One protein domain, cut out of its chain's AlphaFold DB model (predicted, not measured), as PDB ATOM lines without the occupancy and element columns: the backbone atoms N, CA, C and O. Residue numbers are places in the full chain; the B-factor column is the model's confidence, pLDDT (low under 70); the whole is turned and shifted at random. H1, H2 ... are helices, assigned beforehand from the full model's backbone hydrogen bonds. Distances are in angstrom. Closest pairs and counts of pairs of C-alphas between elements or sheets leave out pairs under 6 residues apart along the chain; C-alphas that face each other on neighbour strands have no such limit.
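This is residues 47 to 99 of the 111 residues of an uncharacterized protein of Thiotrichales bacterium HS_08 (UniProt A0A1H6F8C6). Three helices follow one another in an open zigzag with no packed core: H1 reaches out at one end, the short H2 makes the middle piece, and the long H3 folds back from H2 as the wide arm of a V and reaches out at the other end. H1 and H2 meet in a corner near Leu 57 and Leu 65, and residues 79 to 99, of which 79 to 96 belong to H3, stick out as a long arm. The printed part has 53 residues, with three named helices in the order H1, H2, H3 and no named strand; the class is all helix. The whole is extended, with a radius of gyration of the C-alphas of 15.8 A, and its elongated outline spans 49 by 28 by 17 A.

H1 covers residues 48 to 58 and measures 15.2 A from first to last C-alpha; it begins at C-alpha 48, at (-9.541, -8.090, 61.592). H2 covers residues 62 to 72 and measures 15.3 A; its first C-alpha, that of Asp 62, is at (-10.273, -29.515, 50.421). H3, the longest helix, covers residues 75 to 96 and measures 31.7 A, ending at C-alpha 96, at (5.468, -43.927, 39.909).

H1 and H2 are close but not clearly touching, with 1 pair of C-alphas within 8 A. Their closest C-alphas, those of Leu 57 and Leu 65, are 7.0 A apart. The two run opposite ways at a steep tilt of 54 degrees, and their centres are 15.4 A apart. H2 and H3 are also close but not clearly touching, and their closest C-alphas, those of Leu 70 and Gln 78, are 7.0 A apart. They run opposite ways at a shallow tilt of 32 degrees, only just short of steep, with centres 17.0 A apart. H1 and H3 are apart. In H1, H2 and H3 every O i to N i+4 pair is within hydrogen-bond range.

The two C-alphas farthest apart, those of Pro 47 and His 98, are 49.5 A apart. The printed part runs from residue 47 to residue 99 and has no cut. The link from H1 to H2, with 3 residues, and the link from H2 to H3, with 2 residues, are both tight. Residues 47 to 56, of which 48 to 56 belong to H1, stand free, and so do residues 71 to 77, of which 75 to 77 belong to H3. The mean pLDDT of the printed part is 76.2, and the model's confidence is low, under 70, at residues 91 to 99.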
ATOM      1  N   PRO A  47      -6.467  -6.123  58.415       77.50
ATOM      2  CA  PRO A  47      -7.686  -5.768  59.127       77.50
ATOM      3  C   PRO A  47      -8.355  -7.023  59.708       77.50
ATOM      4  O   PRO A  47      -8.340  -8.062  59.046       77.50
ATOM      5  N   PRO A  48      -8.975  -6.933  60.897       71.69
ATOM      6  CA  PRO A  48      -9.541  -8.090  61.592       71.69
ATOM      7  C   PRO A  48     -10.522  -8.893  60.724       71.69
ATOM      8  O   PRO A  48     -10.489 -10.118  60.759       71.69
ATOM      9  N   ASP A  49     -11.299  -8.220  59.874       76.44
ATOM     10  CA  ASP A  49     -12.253  -8.857  58.958       76.44
ATOM     11  C   ASP A  49     -11.565  -9.763  57.915       76.44
ATOM     12  O   ASP A  49     -12.080 -10.819  57.555       76.44
ATOM     13  N   LEU A  50     -10.374  -9.375  57.446       73.06
ATOM     14  CA  LEU A  50      -9.570 -10.154  56.495       73.06
ATOM     15  C   LEU A  50      -8.845 -11.306  57.187       73.06
ATOM     16  O   LEU A  50      -8.739 -12.392  56.622       73.06
ATOM     17  N   THR A  51      -8.362 -11.081  58.408       74.31
ATOM     18  CA  THR A  51      -7.764 -12.137  59.226       74.31
ATOM     19  C   THR A  51      -8.786 -13.230  59.514       74.31
ATOM     20  O   THR A  51      -8.485 -14.403  59.318       74.31
ATOM     21  N   GLU A  52     -10.001 -12.856  59.918       78.25
ATOM     22  CA  GLU A  52     -11.065 -13.807  60.236       78.25
ATOM     23  C   GLU A  52     -11.471 -14.642  59.015       78.25
ATOM     24  O   GLU A  52     -11.613 -15.860  59.124       78.25
ATOM     25  N   GLU A  53     -11.585 -14.020  57.840       79.12
ATOM     26  CA  GLU A  53     -11.917 -14.731  56.604       79.12
ATOM     27  C   GLU A  53     -10.806 -15.698  56.168       79.12
ATOM     28  O   GLU A  53     -11.079 -16.845  55.814       79.12
ATOM     29  N   LEU A  54      -9.537 -15.286  56.252       78.56
ATOM     30  CA  LEU A  54      -8.407 -16.157  55.911       78.56
ATOM     31  C   LEU A  54      -8.262 -17.326  56.888       78.56
ATOM     32  O   LEU A  54      -8.007 -18.447  56.455       78.56
ATOM     33  N   THR A  55      -8.475 -17.095  58.186       79.50
ATOM     34  CA  THR A  55      -8.484 -18.170  59.188       79.50
ATOM     35  C   THR A  55      -9.633 -19.152  58.947       79.50
ATOM     36  O   THR A  55      -9.458 -20.355  59.132       79.50
ATOM     37  N   ARG A  56     -10.805 -18.677  58.498       82.50
ATOM     38  CA  ARG A  56     -11.912 -19.563  58.102       82.50
ATOM     39  C   ARG A  56     -11.547 -20.414  56.895       82.50
ATOM     40  O   ARG A  56     -11.788 -21.614  56.941       82.50
ATOM     41  N   LEU A  57     -10.944 -19.822  55.863       82.88
ATOM     42  CA  LEU A  57     -10.492 -20.556  54.679       82.88
ATOM     43  C   LEU A  57      -9.428 -21.605  55.033       82.88
ATOM     44  O   LEU A  57      -9.502 -22.729  54.554       82.88
ATOM     45  N   GLU A  58      -8.478 -21.286  55.910       80.69
ATOM     46  CA  GLU A  58      -7.445 -22.236  56.348       80.69
ATOM     47  C   GLU A  58      -8.016 -23.427  57.138       80.69
ATOM     48  O   GLU A  58      -7.478 -24.531  57.085       80.69
ATOM     49  N   ALA A  59      -9.127 -23.224  57.851       81.56
ATOM     50  CA  ALA A  59      -9.813 -24.274  58.599       81.56
ATOM     51  C   ALA A  59     -10.750 -25.147  57.738       81.56
ATOM     52  O   ALA A  59     -11.309 -26.121  58.252       81.56
ATOM     53  N   MET A  60     -10.968 -24.803  56.464       86.56
ATOM     54  CA  MET A  60     -11.831 -25.558  55.552       86.56
ATOM     55  C   MET A  60     -11.111 -26.786  54.990       86.56
ATOM     56  O   MET A  60      -9.915 -26.758  54.717       86.56
ATOM     57  N   ASP A  61     -11.863 -27.869  54.790       84.75
ATOM     58  CA  ASP A  61     -11.352 -29.035  54.073       84.75
ATOM     59  C   ASP A  61     -11.249 -28.775  52.559       84.75
ATOM     60  O   ASP A  61     -11.835 -27.829  52.020       84.75
ATOM     61  N   ASP A  62     -10.518 -29.644  51.860       78.50
ATOM     62  CA  ASP A  62     -10.273 -29.515  50.421       78.50
ATOM     63  C   ASP A  62     -11.568 -29.432  49.594       78.50
ATOM     64  O   ASP A  62     -11.623 -28.707  48.600       78.50
ATOM     65  N   ASN A  63     -12.636 -30.128  50.005       79.00
ATOM     66  CA  ASN A  63     -13.916 -30.094  49.292       79.00
ATOM     67  C   ASN A  63     -14.609 -28.740  49.471       79.00
ATOM     68  O   ASN A  63     -15.160 -28.184  48.519       79.00
ATOM     69  N   ALA A  64     -14.589 -28.204  50.688       82.81
ATOM     70  CA  ALA A  64     -15.159 -26.908  51.011       82.81
ATOM     71  C   ALA A  64     -14.384 -25.779  50.307       82.81
ATOM     72  O   ALA A  64     -14.999 -24.886  49.718       82.81
ATOM     73  N   LEU A  65     -13.051 -25.865  50.263       83.75
ATOM     74  CA  LEU A  65     -12.202 -24.955  49.487       83.75
ATOM     75  C   LEU A  65     -12.481 -25.042  47.982       83.75
ATOM     76  O   LEU A  65     -12.571 -24.013  47.307       83.75
ATOM     77  N   GLN A  66     -12.693 -26.248  47.451       81.44
ATOM     78  CA  GLN A  66     -13.058 -26.442  46.050       81.44
ATOM     79  C   GLN A  66     -14.408 -25.790  45.718       81.44
ATOM     80  O   GLN A  66     -14.549 -25.188  44.656       81.44
ATOM     81  N   GLN A  67     -15.396 -25.835  46.615       84.62
ATOM     82  CA  GLN A  67     -16.674 -25.151  46.390       84.62
ATOM     83  C   GLN A  67     -16.531 -23.628  46.357       84.62
ATOM     84  O   GLN A  67     -17.120 -22.983  45.489       84.62
ATOM     85  N   VAL A  68     -15.717 -23.053  47.248       85.31
ATOM     86  CA  VAL A  68     -15.406 -21.614  47.230       85.31
ATOM     87  C   VAL A  68     -14.715 -21.236  45.920       85.31
ATOM     88  O   VAL A  68     -15.099 -20.264  45.269       85.31
ATOM     89  N   LEU A  69     -13.754 -22.044  45.471       83.00
ATOM     90  CA  LEU A  69     -13.088 -21.851  44.187       83.00
ATOM     91  C   LEU A  69     -14.091 -21.860  43.023       83.00
ATOM     92  O   LEU A  69     -14.103 -20.931  42.218       83.00
ATOM     93  N   LEU A  70     -14.972 -22.860  42.956       81.75
ATOM     94  CA  LEU A  70     -15.975 -22.985  41.891       81.75
ATOM     95  C   LEU A  70     -17.032 -21.867  41.919       81.75
ATOM     96  O   LEU A  70     -17.576 -21.517  40.873       81.75
ATOM     97  N   ALA A  71     -17.313 -21.289  43.089       83.56
ATOM     98  CA  ALA A  71     -18.228 -20.157  43.229       83.56
ATOM     99  C   ALA A  71     -17.612 -18.823  42.768       83.56
ATOM    100  O   ALA A  71     -18.344 -17.910  42.386       83.56
ATOM    101  N   THR A  72     -16.281 -18.710  42.795       81.69
ATOM    102  CA  THR A  72     -15.573 -17.435  42.579       81.69
ATOM    103  C   THR A  72     -14.876 -17.364  41.217       81.69
ATOM    104  O   THR A  72     -14.717 -16.283  40.650       81.69
ATOM    105  N   LEU A  73     -14.450 -18.506  40.667       82.00
ATOM    106  CA  LEU A  73     -13.654 -18.567  39.442       82.00
ATOM    107  C   LEU A  73     -14.541 -18.611  38.181       82.00
ATOM    108  O   LEU A  73     -15.497 -19.385  38.143       82.00
ATOM    109  N   PRO A  74     -14.229 -17.872  37.101       84.69
ATOM    110  CA  PRO A  74     -14.927 -18.000  35.822       84.69
ATOM    111  C   PRO A  74     -14.808 -19.407  35.221       84.69
ATOM    112  O   PRO A  74     -13.748 -20.030  35.264       84.69
ATOM    113  N   THR A  75     -15.866 -19.883  34.563       78.25
ATOM    114  CA  THR A  75     -15.995 -21.271  34.071       78.25
ATOM    115  C   THR A  75     -14.867 -21.704  33.125       78.25
ATOM    116  O   THR A  75     -14.426 -22.847  33.172       78.25
ATOM    117  N   ILE A  76     -14.353 -20.785  32.301       78.06
ATOM    118  CA  ILE A  76     -13.212 -21.032  31.398       78.06
ATOM    119  C   ILE A  76     -11.944 -21.396  32.189       78.06
ATOM    120  O   ILE A  76     -11.181 -22.268  31.786       78.06
ATOM    121  N   GLN A  77     -11.715 -20.741  33.329       79.25
ATOM    122  CA  GLN A  77     -10.536 -20.976  34.164       79.25
ATOM    123  C   GLN A  77     -10.681 -22.255  34.995       79.25
ATOM    124  O   GLN A  77      -9.686 -22.932  35.231       79.25
ATOM    125  N   GLN A  78     -11.910 -22.627  35.371       81.81
ATOM    126  CA  GLN A  78     -12.192 -23.914  36.019       81.81
ATOM    127  C   GLN A  78     -11.839 -25.085  35.090       81.81
ATOM    128  O   GLN A  78     -11.154 -26.014  35.500       81.81
ATOM    129  N   GLN A  79     -12.231 -24.997  33.813       83.00
ATOM    130  CA  GLN A  79     -11.921 -26.023  32.811       83.00
ATOM    131  C   GLN A  79     -10.418 -26.178  32.569       83.00
ATOM    132  O   GLN A  79      -9.922 -27.296  32.431       83.00
ATOM    133  N   GLU A  80      -9.682 -25.065  32.517       83.56
ATOM    134  CA  GLU A  80      -8.231 -25.127  32.355       83.56
ATOM    135  C   GLU A  80      -7.549 -25.692  33.607       83.56
ATOM    136  O   GLU A  80      -6.635 -26.507  33.490       83.56
ATOM    137  N   LEU A  81      -8.030 -25.341  34.802       82.88
ATOM    138  CA  LEU A  81      -7.532 -25.918  36.046       82.88
ATOM    139  C   LEU A  81      -7.748 -27.438  36.095       82.88
ATOM    140  O   LEU A  81      -6.803 -28.168  36.389       82.88
ATOM    141  N   ASP A  82      -8.936 -27.925  35.733       83.94
ATOM    142  CA  ASP A  82      -9.227 -29.363  35.667       83.94
ATOM    143  C   ASP A  82      -8.317 -30.091  34.666       83.94
ATOM    144  O   ASP A  82      -7.799 -31.181  34.940       83.94
ATOM    145  N   ASN A  83      -8.068 -29.476  33.508       85.00
ATOM    146  CA  ASN A  83      -7.165 -30.004  32.487       85.00
ATOM    147  C   ASN A  83      -5.723 -30.110  33.012       85.00
ATOM    148  O   ASN A  83      -5.054 -31.131  32.824       85.00
ATOM    149  N   LEU A  84      -5.242 -29.075  33.703       86.50
ATOM    150  CA  LEU A  84      -3.909 -29.044  34.303       86.50
ATOM    151  C   LEU A  84      -3.768 -30.057  35.442       86.50
ATOM    152  O   LEU A  84      -2.763 -30.768  35.489       86.50
ATOM    153  N   LEU A  85      -4.775 -30.182  36.311       83.06
ATOM    154  CA  LEU A  85      -4.795 -31.179  37.383       83.06
ATOM    155  C   LEU A  85      -4.782 -32.601  36.822       83.06
ATOM    156  O   LEU A  85      -3.991 -33.429  37.271       83.06
ATOM    157  N   THR A  86      -5.574 -32.868  35.783       84.56
ATOM    158  CA  THR A  86      -5.602 -34.174  35.105       84.56
ATOM    159  C   THR A  86      -4.241 -34.519  34.502       84.56
ATOM    160  O   THR A  86      -3.732 -35.626  34.691       84.56
ATOM    161  N   LYS A  87      -3.602 -33.566  33.810       79.75
ATOM    162  CA  LYS A  87      -2.248 -33.746  33.259       79.75
ATOM    163  C   LYS A  87      -1.213 -33.984  34.355       79.75
ATOM    164  O   LYS A  87      -0.352 -34.847  34.199       79.75
ATOM    165  N   ASN A  88      -1.301 -33.243  35.458       78.19
ATOM    166  CA  ASN A  88      -0.393 -33.380  36.591       78.19
ATOM    167  C   ASN A  88      -0.537 -34.759  37.258       78.19
ATOM    168  O   ASN A  88       0.456 -35.454  37.444       78.19
ATOM    169  N   GLN A  89      -1.764 -35.219  37.504       77.38
ATOM    170  CA  GLN A  89      -2.022 -36.554  38.053       77.38
ATOM    171  C   GLN A  89      -1.575 -37.678  37.108       77.38
ATOM    172  O   GLN A  89      -1.018 -38.676  37.567       77.38
ATOM    173  N   ALA A  90      -1.755 -37.515  35.793       75.38
ATOM    174  CA  ALA A  90      -1.262 -38.471  34.801       75.38
ATOM    175  C   ALA A  90       0.276 -38.553  34.789       75.38
ATOM    176  O   ALA A  90       0.834 -39.648  34.709       75.38
ATOM    177  N   LEU A  91       0.960 -37.412  34.932       65.38
ATOM    178  CA  LEU A  91       2.416 -37.344  35.076       65.38
ATOM    179  C   LEU A  91       2.899 -38.029  36.358       65.38
ATOM    180  O   LEU A  91       3.838 -38.819  36.299       65.38
ATOM    181  N   TYR A  92       2.236 -37.789  37.494       56.50
ATOM    182  CA  TYR A  92       2.535 -38.489  38.745       56.50
ATOM    183  C   TYR A  92       2.336 -40.002  38.573       56.50
ATOM    184  O   TYR A  92       3.247 -40.766  38.875       56.50
ATOM    185  N   GLY A  93       1.228 -40.445  37.970       58.31
ATOM    186  CA  GLY A  93       1.016 -41.853  37.622       58.31
ATOM    187  C   GLY A  93       2.191 -42.446  36.838       58.31
ATOM    188  O   GLY A  93       2.769 -43.441  37.261       58.31
ATOM    189  N   MET A  94       2.614 -41.805  35.747       52.56
ATOM    190  CA  MET A  94       3.713 -42.293  34.901       52.56
ATOM    191  C   MET A  94       5.084 -42.316  35.597       52.56
ATOM    192  O   MET A  94       5.882 -43.210  35.318       52.56
ATOM    193  N   ILE A  95       5.359 -41.383  36.513       53.50
ATOM    194  CA  ILE A  95       6.619 -41.338  37.274       53.50
ATOM    195  C   ILE A  95       6.668 -42.462  38.325       53.50
ATOM    196  O   ILE A  95       7.717 -43.080  38.503       53.50
ATOM    197  N   TYR A  96       5.537 -42.810  38.953       49.44
ATOM    198  CA  TYR A  96       5.468 -43.927  39.909       49.44
ATOM    199  C   TYR A  96       5.334 -45.315  39.254       49.44
ATOM    200  O   TYR A  96       5.574 -46.315  39.925       49.44
ATOM    201  N   PHE A  97       5.034 -45.418  37.952       52.09
ATOM    202  CA  PHE A  97       5.073 -46.697  37.219       52.09
ATOM    203  C   PHE A  97       6.488 -47.123  36.771       52.09
ATOM    204  O   PHE A  97       6.649 -48.236  36.271       52.09
ATOM    205  N   HIS A  98       7.523 -46.292  36.965       47.84
ATOM    206  CA  HIS A  98       8.901 -46.609  36.558       47.84
ATOM    207  C   HIS A  98       9.825 -47.127  37.672       47.84
ATOM    208  O   HIS A  98      10.952 -47.525  37.377       47.84
ATOM    209  N   GLN A  99       9.356 -47.212  38.921       43.47
ATOM    210  CA  GLN A  99      10.097 -47.835  40.020       43.47
ATOM    211  C   GLN A  99       9.256 -48.987  40.574       43.47
ATOM    212  O   GLN A  99       8.224 -48.777  41.202       43.47
TER     213      GLN A  99